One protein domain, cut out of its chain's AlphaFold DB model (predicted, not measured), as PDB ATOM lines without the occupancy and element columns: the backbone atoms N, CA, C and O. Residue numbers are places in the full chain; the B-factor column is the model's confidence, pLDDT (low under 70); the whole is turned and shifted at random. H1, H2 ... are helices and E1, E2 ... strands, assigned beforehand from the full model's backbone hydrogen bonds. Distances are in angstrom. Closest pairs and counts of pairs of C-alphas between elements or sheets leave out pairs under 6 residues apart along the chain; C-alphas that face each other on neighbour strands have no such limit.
ATOM      1  N   ASP A  36      77.695 260.162  15.222       80.62
ATOM      2  CA  ASP A  36      77.901 258.727  15.432       80.62
ATOM      3  C   ASP A  36      77.518 257.907  14.203       80.62
ATOM      4  O   ASP A  36      78.292 257.051  13.776       80.62
ATOM      5  N   ALA A  37      76.382 258.219  13.568       83.19
ATOM      6  CA  ALA A  37      75.972 257.563  12.327       83.19
ATOM      7  C   ALA A  37      76.995 257.803  11.204       83.19
ATOM      8  O   ALA A  37      77.352 256.880  10.469       83.19
ATOM      9  N   PHE A  38      77.532 259.022  11.113       82.62
ATOM     10  CA  PHE A  38      78.571 259.352  10.139       82.62
ATOM     11  C   PHE A  38      79.890 258.616  10.416       82.62
ATOM     12  O   PHE A  38      80.492 258.046   9.504       82.62
ATOM     13  N   ASN A  39      80.324 258.574  11.678       78.81
ATOM     14  CA  ASN A  39      81.526 257.850  12.090       78.81
ATOM     15  C   ASN A  39      81.385 256.339  11.852       78.81
ATOM     16  O   ASN A  39      82.346 255.688  11.434       78.81
ATOM     17  N   GLN A  40      80.191 255.783  12.063       83.12
ATOM     18  CA  GLN A  40      79.898 254.381  11.780       83.12
ATOM     19  C   GLN A  40      79.950 254.095  10.276       83.12
ATOM     20  O   GLN A  40      80.591 253.129   9.860       83.12
ATOM     21  N   GLN A  41      79.361 254.959   9.442       85.88
ATOM     22  CA  GLN A  41      79.436 254.830   7.984       85.88
ATOM     23  C   GLN A  41      80.888 254.863   7.485       85.88
ATOM     24  O   GLN A  41      81.272 254.039   6.655       85.88
ATOM     25  N   LEU A  42      81.712 255.770   8.016       85.12
ATOM     26  CA  LEU A  42      83.136 255.850   7.688       85.12
ATOM     27  C   LEU A  42      83.924 254.629   8.139       85.12
ATOM     28  O   LEU A  42      84.765 254.148   7.386       85.12
ATOM     29  N   SER A  43      83.647 254.125   9.340       79.81
ATOM     30  CA  SER A  43      84.319 252.939   9.879       79.81
ATOM     31  C   SER A  43      83.987 251.693   9.057       79.81
ATOM     32  O   SER A  43      84.874 250.903   8.749       79.81
ATOM     33  N   ASN A  44      82.730 251.558   8.628       88.00
ATOM     34  CA  ASN A  44      82.300 250.476   7.741       88.00
ATOM     35  C   ASN A  44      82.915 250.608   6.345       88.00
ATOM     36  O   ASN A  44      83.230 249.615   5.691       88.00
ATOM     37  N   TYR A  45      83.079 251.845   5.877       90.06
ATOM     38  CA  TYR A  45      83.672 252.102   4.583       90.06
ATOM     39  C   TYR A  45      85.187 251.840   4.581       90.06
ATOM     40  O   TYR A  45      85.656 251.153   3.673       90.06
ATOM     41  N   TRP A  46      85.942 252.356   5.556       91.62
ATOM     42  CA  TRP A  46      87.402 252.239   5.662       91.62
ATOM     43  C   TRP A  46      87.826 250.965   6.394       91.62
ATOM     44  O   TRP A  46      88.287 250.984   7.535       91.62
ATOM     45  N   THR A  47      87.709 249.839   5.697       92.88
ATOM     46  CA  THR A  47      88.205 248.548   6.183       92.88
ATOM     47  C   THR A  47      89.736 248.504   6.209       92.88
ATOM     48  O   THR A  47      90.413 249.227   5.473       92.88
ATOM     49  N   SER A  48      90.297 247.598   7.018       91.12
ATOM     50  CA  SER A  48      91.751 247.375   7.093       91.12
ATOM     51  C   SER A  48      92.370 247.121   5.713       91.12
ATOM     52  O   SER A  48      93.432 247.659   5.404       91.12
ATOM     53  N   ASP A  49      91.676 246.374   4.853       92.00
ATOM     54  CA  ASP A  49      92.157 246.048   3.510       92.00
ATOM     55  C   ASP A  49      92.226 247.276   2.602       92.00
ATOM     56  O   ASP A  49      93.245 247.478   1.945       92.00
ATOM     57  N   LYS A  50      91.212 248.153   2.631       93.19
ATOM     58  CA  LYS A  50      91.241 249.414   1.868       93.19
ATOM     59  C   LYS A  50      92.342 250.354   2.347       93.19
ATOM     60  O   LYS A  50      92.975 251.030   1.538       93.19
ATOM     61  N   LEU A  51      92.586 250.397   3.659       93.56
ATOM     62  CA  LEU A  51      93.676 251.193   4.226       93.56
ATOM     63  C   LEU A  51      95.046 250.659   3.783       93.56
ATOM     64  O   LEU A  51      95.931 251.440   3.431       93.56
ATOM     65  N   LYS A  52      95.221 249.332   3.753       92.81
ATOM     66  CA  LYS A  52      96.456 248.683   3.281       92.81
ATOM     67  C   LYS A  52      96.671 248.853   1.779       92.81
ATOM     68  O   LYS A  52      97.808 249.036   1.355       92.81
ATOM     69  N   SER A  53      95.603 248.804   0.983       92.25
ATOM     70  CA  SER A  53      95.678 248.928  -0.476       92.25
ATOM     71  C   SER A  53      95.810 250.372  -0.970       92.25
ATOM     72  O   SER A  53      95.957 250.591  -2.174       92.25
ATOM     73  N   ALA A  54      95.730 251.364  -0.079       93.12
ATOM     74  CA  ALA A  54      95.791 252.769  -0.451       93.12
ATOM     75  C   ALA A  54      97.155 253.147  -1.051       93.12
ATOM     76  O   ALA A  54      98.219 252.884  -0.484       93.12
ATOM     77  N   LYS A  55      97.126 253.822  -2.201       92.44
ATOM     78  CA  LYS A  55      98.325 254.249  -2.929       92.44
ATOM     79  C   LYS A  55      98.914 255.504  -2.299       92.44
ATOM     80  O   LYS A  55      98.222 256.503  -2.120       92.44
ATOM     81  N   SER A  56     100.207 255.487  -1.989       86.75
ATOM     82  CA  SER A  56     100.858 256.671  -1.430       86.75
ATOM     83  C   SER A  56     101.078 257.736  -2.502       86.75
ATOM     84  O   SER A  56     101.835 257.513  -3.449       86.75
ATOM     85  N   LEU A  57     100.443 258.899  -2.337       80.19
ATOM     86  CA  LEU A  57     100.613 260.019  -3.264       80.19
ATOM     87  C   LEU A  57     101.993 260.681  -3.094       80.19
ATOM     88  O   LEU A  57     102.636 261.024  -4.084       80.19
ATOM     89  N   ASP A  58     102.503 260.734  -1.858       67.69
ATOM     90  CA  ASP A  58     103.834 261.267  -1.517       67.69
ATOM     91  C   ASP A  58     104.976 260.540  -2.263       67.69
ATOM     92  O   ASP A  58     105.926 261.155  -2.760       67.69
ATOM     93  N   ILE A  59     104.870 259.214  -2.409       60.81
ATOM     94  CA  ILE A  59     105.872 258.393  -3.114       60.81
ATOM     95  C   ILE A  59     105.755 258.558  -4.636       60.81
ATOM     96  O   ILE A  59     106.747 258.458  -5.356       60.81
ATOM     97  N   SER A  60     104.548 258.803  -5.145       58.66
ATOM     98  CA  SER A  60     104.339 258.990  -6.581       58.66
ATOM     99  C   SER A  60     104.881 260.337  -7.057       58.66
ATOM    100  O   SER A  60     105.505 260.397  -8.113       58.66
ATOM    101  N   LEU A  61     104.691 261.400  -6.270       58.41
ATOM    102  CA  LEU A  61     105.129 262.750  -6.630       58.41
ATOM    103  C   LEU A  61     106.652 262.910  -6.557       58.41
ATOM    104  O   LEU A  61     107.235 263.540  -7.436       58.41
ATOM    105  N   SER A  62     107.310 262.269  -5.585       54.69
ATOM    106  CA  SER A  62     108.778 262.275  -5.457       54.69
ATOM    107  C   SER A  62     109.514 261.584  -6.616       54.69
ATOM    108  O   SER A  62     110.677 261.894  -6.866       54.69
ATOM    109  N   LYS A  63     108.849 260.692  -7.368       53.34
ATOM    110  CA  LYS A  63     109.423 260.033  -8.559       53.34
ATOM    111  C   LYS A  63     109.375 260.891  -9.827       53.34
ATOM    112  O   LYS A  63     110.142 260.648 -10.754       53.34
ATOM    113  N   GLN A 104     105.061 258.027  22.471       51.94
ATOM    114  CA  GLN A 104     103.916 257.336  21.883       51.94
ATOM    115  C   GLN A 104     103.484 257.992  20.552       51.94
ATOM    116  O   GLN A 104     103.387 259.212  20.440       51.94
ATOM    117  N   VAL A 105     103.231 257.157  19.539       60.84
ATOM    118  CA  VAL A 105     103.066 257.494  18.105       60.84
ATOM    119  C   VAL A 105     101.704 258.132  17.758       60.84
ATOM    120  O   VAL A 105     101.144 257.871  16.699       60.84
ATOM    121  N   TYR A 106     101.104 258.915  18.661       67.31
ATOM    122  CA  TYR A 106      99.743 259.448  18.470       67.31
ATOM    123  C   TYR A 106      99.699 260.792  17.730       67.31
ATOM    124  O   TYR A 106      98.650 261.162  17.211       67.31
ATOM    125  N   THR A 107     100.811 261.533  17.665       81.88
ATOM    126  CA  THR A 107     100.846 262.836  16.981       81.88
ATOM    127  C   THR A 107     101.047 262.715  15.478       81.88
ATOM    128  O   THR A 107     100.817 263.683  14.770       81.88
ATOM    129  N   THR A 108     101.479 261.563  14.971       87.31
ATOM    130  CA  THR A 108     101.655 261.312  13.537       87.31
ATOM    131  C   THR A 108     100.733 260.194  13.086       87.31
ATOM    132  O   THR A 108     100.352 259.314  13.858       87.31
ATOM    133  N   GLY A 109     100.336 260.232  11.824       91.62
ATOM    134  CA  GLY A 109      99.439 259.235  11.269       91.62
ATOM    135  C   GLY A 109      99.366 259.316   9.759       91.62
ATOM    136  O   GLY A 109     100.155 260.007   9.108       91.62
ATOM    137  N   ARG A 110      98.388 258.603   9.212       93.44
ATOM    138  CA  ARG A 110      98.091 258.636   7.784       93.44
ATOM    139  C   ARG A 110      96.731 259.239   7.530       93.44
ATOM    140  O   ARG A 110      95.798 259.029   8.301       93.44
ATOM    141  N   VAL A 111      96.634 259.962   6.428       94.06
ATOM    142  CA  VAL A 111      95.358 260.403   5.875       94.06
ATOM    143  C   VAL A 111      94.994 259.511   4.702       94.06
ATOM    144  O   VAL A 111      95.887 259.001   4.017       94.06
ATOM    145  N   PHE A 112      93.699 259.306   4.493       94.19
ATOM    146  CA  PHE A 112      93.164 258.453   3.442       94.19
ATOM    147  C   PHE A 112      91.965 259.111   2.779       94.19
ATOM    148  O   PHE A 112      91.146 259.736   3.450       94.19
ATOM    149  N   TRP A 113      91.866 258.960   1.463       93.00
ATOM    150  CA  TRP A 113      90.723 259.418   0.678       93.00
ATOM    151  C   TRP A 113      90.542 258.552  -0.567       93.00
ATOM    152  O   TRP A 113      91.406 257.743  -0.911       93.00
ATOM    153  N   GLN A 114      89.407 258.713  -1.241       89.75
ATOM    154  CA  GLN A 114      89.115 258.050  -2.509       89.75
ATOM    155  C   GLN A 114      88.964 259.079  -3.631       89.75
ATOM    156  O   GLN A 114      88.326 260.116  -3.442       89.75
ATOM    157  N   VAL A 115      89.491 258.746  -4.811       85.69
ATOM    158  CA  VAL A 115      89.171 259.406  -6.084       85.69
ATOM    159  C   VAL A 115      88.743 258.324  -7.074       85.69
ATOM    160  O   VAL A 115      89.500 257.389  -7.347       85.69
ATOM    161  N   GLY A 116      87.509 258.410  -7.582       86.38
ATOM    162  CA  GLY A 116      86.908 257.325  -8.364       86.38
ATOM    163  C   GLY A 116      86.860 256.033  -7.546       86.38
ATOM    164  O   GLY A 116      86.289 256.019  -6.465       86.38
ATOM    165  N   THR A 117      87.500 254.967  -8.024       86.75
ATOM    166  CA  THR A 117      87.618 253.677  -7.316       86.75
ATOM    167  C   THR A 117      88.961 253.485  -6.607       86.75
ATOM    168  O   THR A 117      89.198 252.440  -6.004       86.75
ATOM    169  N   THR A 118      89.869 254.465  -6.692       88.88
ATOM    170  CA  THR A 118      91.225 254.348  -6.147       88.88
ATOM    171  C   THR A 118      91.331 255.030  -4.789       88.88
ATOM    172  O   THR A 118      90.958 256.194  -4.635       88.88
ATOM    173  N   HIS A 119      91.898 254.319  -3.814       91.69
ATOM    174  CA  HIS A 119      92.238 254.853  -2.496       91.69
ATOM    175  C   HIS A 119      93.659 255.401  -2.487       91.69
ATOM    176  O   HIS A 119      94.583 254.775  -3.015       91.69
ATOM    177  N   TYR A 120      93.832 256.548  -1.847       92.62
ATOM    178  CA  TYR A 120      95.109 257.230  -1.717       92.62
ATOM    179  C   TYR A 120      95.451 257.475  -0.257       92.62
ATOM    180  O   TYR A 120      94.575 257.483   0.608       92.62
ATOM    181  N   THR A 121      96.740 257.673   0.007       94.50
ATOM    182  CA  THR A 121      97.235 258.003   1.336       94.50
ATOM    183  C   THR A 121      98.412 258.977   1.313       94.50
ATOM    184  O   THR A 121      99.274 258.920   0.431       94.50
ATOM    185  N   CYS A 122      98.457 259.833   2.332       93.31
ATOM    186  CA  CYS A 122      99.591 260.686   2.683       93.31
ATOM    187  C   CYS A 122      99.897 260.568   4.181       93.31
ATOM    188  O   CYS A 122      99.143 259.952   4.942       93.31
ATOM    189  N   SER A 123     100.991 261.193   4.608       91.12
ATOM    190  CA  SER A 123     101.288 261.399   6.031       91.12
ATOM    191  C   SER A 123     100.696 262.716   6.543       91.12
ATOM    192  O   SER A 123     100.633 263.697   5.808       91.12
ATOM    193  N   ALA A 124     100.307 262.752   7.817       91.62
ATOM    194  CA  ALA A 124      99.896 263.978   8.499       91.62
ATOM    195  C   ALA A 124     100.315 263.955   9.972       91.62
ATOM    196  O   ALA A 124     100.579 262.889  10.544       91.62
ATOM    197  N   ALA A 125     100.348 265.132  10.591       90.88
ATOM    198  CA  ALA A 125     100.661 265.286  12.005       90.88
ATOM    199  C   ALA A 125      99.639 266.178  12.712       90.88
ATOM    200  O   ALA A 125      99.232 267.205  12.177       90.88
ATOM    201  N   VAL A 126      99.250 265.797  13.924       90.50
ATOM    202  CA  VAL A 126      98.454 266.618  14.838       90.50
ATOM    203  C   VAL A 126      99.274 267.828  15.259       90.50
ATOM    204  O   VAL A 126     100.440 267.696  15.640       90.50
ATOM    205  N   ILE A 127      98.651 269.001  15.206       88.06
ATOM    206  CA  ILE A 127      99.247 270.259  15.647       88.06
ATOM    207  C   ILE A 127      98.469 270.822  16.830       88.06
ATOM    208  O   ILE A 127      97.266 270.603  16.977       88.06
ATOM    209  N   ILE A 128      99.163 271.578  17.674       84.19
ATOM    210  CA  ILE A 128      98.522 272.279  18.780       84.19
ATOM    211  C   ILE A 128      97.692 273.419  18.197       84.19
ATOM    212  O   ILE A 128      98.209 274.301  17.512       84.19
ATOM    213  N   SER A 129      96.399 273.406  18.490       85.81
ATOM    214  CA  SER A 129      95.467 274.456  18.102       85.81
ATOM    215  C   SER A 129      94.513 274.765  19.245       85.81
ATOM    216  O   SER A 129      94.305 273.947  20.140       85.81
ATOM    217  N   LYS A 130      93.878 275.940  19.195       89.00
ATOM    218  CA  LYS A 130      92.843 276.321  20.170       89.00
ATOM    219  C   LYS A 130      91.663 275.346  20.190       89.00
ATOM    220  O   LYS A 130      91.017 275.200  21.217       89.00
ATOM    221  N   SER A 131      91.371 274.711  19.058       85.69
ATOM    222  CA  SER A 131      90.272 273.758  18.912       85.69
ATOM    223  C   SER A 131      90.658 272.317  19.262       85.69
ATOM    224  O   SER A 131      89.771 271.485  19.419       85.69
ATOM    225  N   GLY A 132      91.957 272.012  19.399       85.38
ATOM    226  CA  GLY A 132      92.460 270.692  19.797       85.38
ATOM    227  C   GLY A 132      92.251 269.573  18.767       85.38
ATOM    228  O   GLY A 132      92.428 268.406  19.097       85.38
ATOM    229  N   ASP A 133      91.862 269.907  17.535       87.50
ATOM    230  CA  ASP A 133      91.403 268.965  16.504       87.50
ATOM    231  C   ASP A 133      92.049 269.207  15.126       87.50
ATOM    232  O   ASP A 133      91.498 268.816  14.095       87.50
ATOM    233  N   MET A 134      93.203 269.881  15.091       91.25
ATOM    234  CA  MET A 134      93.879 270.243  13.847       91.25
ATOM    235  C   MET A 134      95.029 269.298  13.507       91.25
ATOM    236  O   MET A 134      95.804 268.877  14.367       91.25
ATOM    237  N   ILE A 135      95.180 269.039  12.211       92.75
ATOM    238  CA  ILE A 135      96.317 268.332  11.627       92.75
ATOM    239  C   ILE A 135      96.948 269.181  10.521       92.75
ATOM    240  O   ILE A 135      96.270 269.982   9.879       92.75
ATOM    241  N   CYS A 136      98.237 268.976  10.283       92.06
ATOM    242  CA  CYS A 136      98.980 269.530   9.161       92.06
ATOM    243  C   CYS A 136      99.353 268.410   8.179       92.06
ATOM    244  O   CYS A 136      99.755 267.317   8.588       92.06
ATOM    245  N   THR A 137      99.206 268.692   6.885       92.19
ATOM    246  CA  THR A 137      99.533 267.802   5.763       92.19
ATOM    247  C   THR A 137      99.960 268.641   4.558       92.19
ATOM    248  O   THR A 137      99.746 269.853   4.533       92.19
ATOM    249  N   ALA A 138     100.548 268.010   3.541       90.12
ATOM    250  CA  ALA A 138     100.894 268.696   2.303       90.12
ATOM    251  C   ALA A 138      99.645 269.145   1.519       90.12
ATOM    252  O   ALA A 138      98.627 268.448   1.500       90.12
ATOM    253  N   GLY A 139      99.750 270.282   0.823       88.06
ATOM    254  CA  GLY A 139      98.662 270.838   0.009       88.06
ATOM    255  C   GLY A 139      98.178 269.876  -1.081       88.06
ATOM    256  O   GLY A 139      96.976 269.722  -1.274       88.06
ATOM    257  N   HIS A 140      99.092 269.131  -1.711       87.88
ATOM    258  CA  HIS A 140      98.752 268.147  -2.750       87.88
ATOM    259  C   HIS A 140      97.973 266.930  -2.237       87.88
ATOM    260  O   HIS A 140      97.466 266.160  -3.046       87.88
ATOM    261  N   CYS A 141      97.898 266.721  -0.918       90.88
ATOM    262  CA  CYS A 141      97.113 265.647  -0.296       90.88
ATOM    263  C   CYS A 141      95.659 266.057  -0.033       90.88
ATOM    264  O   CYS A 141      94.837 265.224   0.353       90.88
ATOM    265  N   VAL A 142      95.346 267.344  -0.200       90.31
ATOM    266  CA  VAL A 142      94.008 267.906   0.028       90.31
ATOM    267  C   VAL A 142      93.433 268.584  -1.213       90.31
ATOM    268  O   VAL A 142      92.213 268.632  -1.368       90.31
ATOM    269  N   TYR A 143      94.298 269.064  -2.104       89.00
ATOM    270  CA  TYR A 143      93.933 269.797  -3.305       89.00
ATOM    271  C   TYR A 143      94.696 269.258  -4.515       89.00
ATOM    272  O   TYR A 143      95.923 269.145  -4.488       89.00
ATOM    273  N   ASP A 144      93.966 268.951  -5.581       86.69
ATOM    274  CA  ASP A 144      94.539 268.605  -6.875       86.69
ATOM    275  C   ASP A 144      94.714 269.879  -7.704       86.69
ATOM    276  O   ASP A 144      93.750 270.499  -8.161       86.69
ATOM    277  N   THR A 145      95.968 270.270  -7.913       83.12
ATOM    278  CA  THR A 145      96.336 271.458  -8.690       83.12
ATOM    279  C   THR A 145      96.087 271.297 -10.189       83.12
ATOM    280  O   THR A 145      95.928 272.307 -10.875       83.12
ATOM    281  N   THR A 146      96.003 270.063 -10.697       83.69
ATOM    282  CA  THR A 146      95.752 269.779 -12.119       83.69
ATOM    283  C   THR A 146      94.286 270.012 -12.455       83.69
ATOM    284  O   THR A 146      93.967 270.773 -13.367       83.69
ATOM    285  N   SER A 147      93.386 269.392 -11.688       85.06
ATOM    286  CA  SER A 147      91.940 269.587 -11.853       85.06
ATOM    287  C   SER A 147      91.424 270.867 -11.191       85.06
ATOM    288  O   SER A 147      90.294 271.271 -11.456       85.06
ATOM    289  N   LYS A 148      92.244 271.524 -10.358       87.00
ATOM    290  CA  LYS A 148      91.878 272.687  -9.533       87.00
ATOM    291  C   LYS A 148      90.685 272.401  -8.616       87.00
ATOM    292  O   LYS A 148      89.793 273.236  -8.451       87.00
ATOM    293  N   THR A 149      90.658 271.206  -8.029       87.00
ATOM    294  CA  THR A 149      89.572 270.768  -7.145       87.00
ATOM    295  C   THR A 149      90.093 270.234  -5.816       87.00
ATOM    296  O   THR A 149      91.184 269.676  -5.716       87.00
ATOM    297  N   TRP A 150      89.293 270.410  -4.766       87.69
ATOM    298  CA  TRP A 150      89.530 269.764  -3.476       87.69
ATOM    299  C   TRP A 150      89.163 268.286  -3.565       87.69
ATOM    300  O   TRP A 150      88.128 267.943  -4.142       87.69
ATOM    301  N   TYR A 151      89.952 267.411  -2.935       87.25
ATOM    302  CA  TYR A 151      89.539 266.015  -2.801       87.25
ATOM    303  C   TYR A 151      88.265 265.903  -1.958       87.25
ATOM    304  O   TYR A 151      87.984 266.737  -1.093       87.25
ATOM    305  N   ASN A 152      87.489 264.848  -2.218       77.81
ATOM    306  CA  ASN A 152      86.191 264.632  -1.588       77.81
ATOM    307  C   ASN A 152      86.301 264.624  -0.053       77.81
ATOM    308  O   ASN A 152      86.832 263.687   0.543       77.81
ATOM    309  N   GLN A 153      85.735 265.655   0.575       72.12
ATOM    310  CA  GLN A 153      85.776 265.856   2.023       72.12
ATOM    311  C   GLN A 153      84.966 264.802   2.789       72.12
ATOM    312  O   GLN A 153      85.292 264.498   3.933       72.12
ATOM    313  N   ASN A 154      83.944 264.204   2.171       75.50
ATOM    314  CA  ASN A 154      83.051 263.267   2.855       75.50
ATOM    315  C   ASN A 154      83.705 261.912   3.141       75.50
ATOM    316  O   ASN A 154      83.210 261.164   3.979       75.50
ATOM    317  N   ASN A 155      84.802 261.595   2.449       85.69
ATOM    318  CA  ASN A 155      85.516 260.329   2.577       85.69
ATOM    319  C   ASN A 155      87.000 260.519   2.919       85.69
ATOM    320  O   ASN A 155      87.815 259.623   2.710       85.69
ATOM    321  N   TRP A 156      87.358 261.707   3.401       91.06
ATOM    322  CA  TRP A 156      88.717 262.026   3.800       91.06
ATOM    323  C   TRP A 156      88.857 261.810   5.307       91.06
ATOM    324  O   TRP A 156      88.143 262.426   6.108       91.06
ATOM    325  N   VAL A 157      89.771 260.926   5.701       93.06
ATOM    326  CA  VAL A 157      89.960 260.524   7.099       93.06
ATOM    327  C   VAL A 157      91.413 260.599   7.527       93.06
ATOM    328  O   VAL A 157      92.316 260.342   6.737       93.06
ATOM    329  N   PHE A 158      91.630 260.890   8.805       93.38
ATOM    330  CA  PHE A 158      92.916 260.799   9.482       93.38
ATOM    331  C   PHE A 158      92.930 259.611  10.447       93.38
ATOM    332  O   PHE A 158      91.977 259.382  11.189       93.38
ATOM    333  N   VAL A 159      94.025 258.854  10.447       93.12
ATOM    334  CA  VAL A 159      94.231 257.683  11.301       93.12
ATOM    335  C   VAL A 159      95.548 257.864  12.067       93.12
ATOM    336  O   VAL A 159      96.627 257.623  11.505       93.12
ATOM    337  N   PRO A 160      95.492 258.305  13.338       91.69
ATOM    338  CA  PRO A 160      96.678 258.488  14.164       91.69
ATOM    339  C   PRO A 160      97.331 257.136  14.453       91.69
ATOM    340  O   PRO A 160      96.642 256.130  14.650       91.69
ATOM    341  N   GLY A 161      98.664 257.095  14.480       86.75
ATOM    342  CA  GLY A 161      99.422 255.877  14.769       86.75
ATOM    343  C   GLY A 161      99.155 254.719  13.803       86.75
ATOM    344  O   GLY A 161      99.373 253.566  14.175       86.75
ATOM    345  N   TYR A 162      98.652 255.005  12.595       89.50
ATOM    346  CA  TYR A 162      98.355 253.983  11.596       89.50
ATOM    347  C   TYR A 162      99.570 253.091  11.333       89.50
ATOM    348  O   TYR A 162     100.655 253.581  11.014       89.50
ATOM    349  N   ASN A 163      99.357 251.775  11.378       85.31
ATOM    350  CA  ASN A 163     100.379 250.800  11.020       85.31
ATOM    351  C   ASN A 163      99.761 249.582  10.326       85.31
ATOM    352  O   ASN A 163      99.079 248.790  10.968       85.31
ATOM    353  N   ASN A 164     100.019 249.423   9.025       85.81
ATOM    354  CA  ASN A 164      99.621 248.262   8.220       85.81
ATOM    355  C   ASN A 164      98.169 247.791   8.466       85.81
ATOM    356  O   ASN A 164      97.916 246.634   8.800       85.81
ATOM    357  N   GLY A 165      97.210 248.710   8.350       84.94
ATOM    358  CA  GLY A 165      95.786 248.449   8.565       84.94
ATOM    359  C   GLY A 165      95.319 248.480  10.023       84.94
ATOM    360  O   GLY A 165      94.119 248.350  10.251       84.94
ATOM    361  N   ASN A 166      96.224 248.654  10.991       83.50
ATOM    362  CA  ASN A 166      95.881 248.896  12.390       83.50
ATOM    363  C   ASN A 166      95.530 250.375  12.612       83.50
ATOM    364  O   ASN A 166      96.246 251.266  12.146       83.50
ATOM    365  N   THR A 167      94.454 250.619  13.357       88.38
ATOM    366  CA  THR A 167      93.874 251.941  13.630       88.38
ATOM    367  C   THR A 167      93.720 252.169  15.145       88.38
ATOM    368  O   THR A 167      92.613 252.360  15.647       88.38
ATOM    369  N   PRO A 168      94.825 252.157  15.918       85.25
ATOM    370  CA  PRO A 168      94.781 252.073  17.384       85.25
ATOM    371  C   PRO A 168      94.078 253.254  18.069       85.25
ATOM    372  O   PRO A 168      93.603 253.112  19.191       85.25
ATOM    373  N   TYR A 169      94.007 254.409  17.404       85.75
ATOM    374  CA  TYR A 169      93.348 255.617  17.909       85.75
ATOM    375  C   TYR A 169      92.077 255.969  17.120       85.75
ATOM    376  O   TYR A 169      91.597 257.100  17.194       85.75
ATOM    377  N   GLY A 170      91.537 255.014  16.358       87.06
ATOM    378  CA  GLY A 170      90.332 255.187  15.554       87.06
ATOM    379  C   GLY A 170      90.548 255.947  14.242       87.06
ATOM    380  O   GLY A 170      91.668 256.288  13.856       87.06
ATOM    381  N   ILE A 171      89.439 256.180  13.542       88.81
ATOM    382  CA  ILE A 171      89.377 256.868  12.250       88.81
ATOM    383  C   ILE A 171      88.653 258.199  12.457       88.81
ATOM    384  O   ILE A 171      87.530 258.229  12.954       88.81
ATOM    385  N   TRP A 172      89.300 259.295  12.069       89.19
ATOM    386  CA  TRP A 172      88.838 260.654  12.331       89.19
ATOM    387  C   TRP A 172      88.435 261.342  11.026       89.19
ATOM    388  O   TRP A 172      89.312 261.669  10.222       89.19
ATOM    389  N   PRO A 173      87.135 261.580  10.779       88.69
ATOM    390  CA  PRO A 173      86.716 262.339   9.612       88.69
ATOM    391  C   PRO A 173      87.200 263.777   9.639       88.69
ATOM    392  O   PRO A 173      87.091 264.475  10.653       88.69
ATOM    393  N   MET A 174      87.600 264.266   8.472       86.62
ATOM    394  CA  MET A 174      87.832 265.686   8.286       86.62
ATOM    395  C   MET A 174      86.511 266.448   8.182       86.62
ATOM    396  O   MET A 174      85.582 266.050   7.485       86.62
ATOM    397  N   ARG A 175      86.433 267.580   8.888       82.31
ATOM    398  CA  ARG A 175      85.276 268.491   8.835       82.31
ATOM    399  C   ARG A 175      85.511 269.707   7.957       82.31
ATOM    400  O   ARG A 175      84.566 270.260   7.409       82.31
ATOM    401  N   ARG A 176      86.752 270.183   7.922       86.06
ATOM    402  CA  ARG A 176      87.167 271.389   7.210       86.06
ATOM    403  C   ARG A 176      88.590 271.199   6.733       86.06
ATOM    404  O   ARG A 176      89.383 270.555   7.417       86.06
ATOM    405  N   VAL A 177      88.897 271.806   5.598       88.06
ATOM    406  CA  VAL A 177      90.238 271.836   5.032       88.06
ATOM    407  C   VAL A 177      90.545 273.211   4.502       88.06
ATOM    408  O   VAL A 177      89.654 273.943   4.072       88.06
ATOM    409  N   MET A 178      91.818 273.553   4.574       87.50
ATOM    410  CA  MET A 178      92.364 274.786   4.056       87.50
ATOM    411  C   MET A 178      93.754 274.489   3.512       87.50
ATOM    412  O   MET A 178      94.494 273.686   4.076       87.50
ATOM    413  N   ALA A 179      94.086 275.132   2.407       84.38
ATOM    414  CA  ALA A 179      95.396 275.102   1.787       84.38
ATOM    415  C   ALA A 179      95.580 276.434   1.067       84.38
ATOM    416  O   ALA A 179      94.631 276.965   0.485       84.38
ATOM    417  N   LEU A 180      96.793 276.971   1.129       77.12
ATOM    418  CA  LEU A 180      97.168 278.114   0.313       77.12
ATOM    419  C   LEU A 180      97.420 277.596  -1.101       77.12
ATOM    420  O   LEU A 180      98.335 276.803  -1.319       77.12
ATOM    421  N   VAL A 181      96.568 278.010  -2.032       69.25
ATOM    422  CA  VAL A 181      96.738 277.766  -3.465       69.25
ATOM    423  C   VAL A 181      97.247 279.067  -4.083       69.25
ATOM    424  O   VAL A 181      96.635 280.117  -3.885       69.25
ATOM    425  N   GLY A 182      98.416 279.003  -4.721       55.47
ATOM    426  CA  GLY A 182      99.069 280.122  -5.407       55.47
ATOM    427  C   GLY A 182      98.980 279.998  -6.917       55.47
ATOM    428  O   GLY A 182      98.707 278.872  -7.396       55.47
TER     429      GLY A 182
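What this domain is: This is residues 36 to 63 and 104 to 182 of the 182 residues of the protein "Hypothetical protein" of Adineta steineri (UniProt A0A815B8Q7). A small antiparallel sheet, strongly twisted and curled like part of a barrel, makes the core; its two long strands E1 and E2 form a hairpin, and short E3 and E4 lie at its edges. Short helices H2 and H3 only graze this sheet, H1 sits off it, and long stretches without named elements make up much of the rest. The printed part has 107 residues, with named elements in the order H1 H2 H3 E1 E2 E3 E4 and the sheet order E3 E2 E1 E4. The class is mixed, helices and strands, with under half of the residues in named elements. The whole is compact, with a radius of gyration of the C-alphas of 13.3 A, and spans 35 by 35 by 29 A.

How they stand to each other: Start at H1, residues 36 to 45, which is not on the sheet. Next, H2, residues 48 to 52, only grazes the sheet with residues 50 to 52; look at the C-alphas of Lys 50 and His 119, 7.0 A apart, the closest to E2, residues 118 to 127. H3, residues 57 to 63, grazes it with residues 57 to 59, and its closest C-alphas to E2 are those of Asp 58 and Cys 122, 6.0 A apart. Every O i to N i+4 pair is within hydrogen-bond range in H1 and H2, and 2 of 3 in H3. Past the cut, E1, residues 108 to 115, is the antiparallel neighbour of E2 at 148 degrees, with N 111 and O 122 at 2.9 A. E3, residues 134 to 136, pairs antiparallel with E2 at 111 degrees, with N 136 and O 125 at 2.8 A; E1 E2 E3 are a meander, each strand the antiparallel neighbour of the one before. E4, residues 157 to 160, is antiparallel to E1 at 159 degrees, with N 112 and O 157 at 2.8 A, and it completes a Greek key, a meander whose first strand neighbours the fourth. Residues 172 to 173 pair antiparallel with residues 157 to 158 of E4.

Where its parts are: Find C-alpha 36 at (77.901, 258.727, 15.432), where H1 begins; it runs 14.0 A. H2 and H3 follow, then E1 covers 23.3 A. E2 runs 28.2 A from C-alpha 118 at (91.225, 254.348, -6.147). After E3, E4 ends at C-alpha 160, (96.678, 258.488, 14.164).

The domain as a whole: The C-alphas farthest apart are those of Asp 36 and Lys 63, 39.6 A. Residues 64 to 103 are not printed, and C-alphas 63 and 104 stand 31.1 A apart across the cut. The link from E3 to E4 is long, 20 residues. Confidence is under 70 at residues 58 to 63, 104 to 106 and 181 to 182.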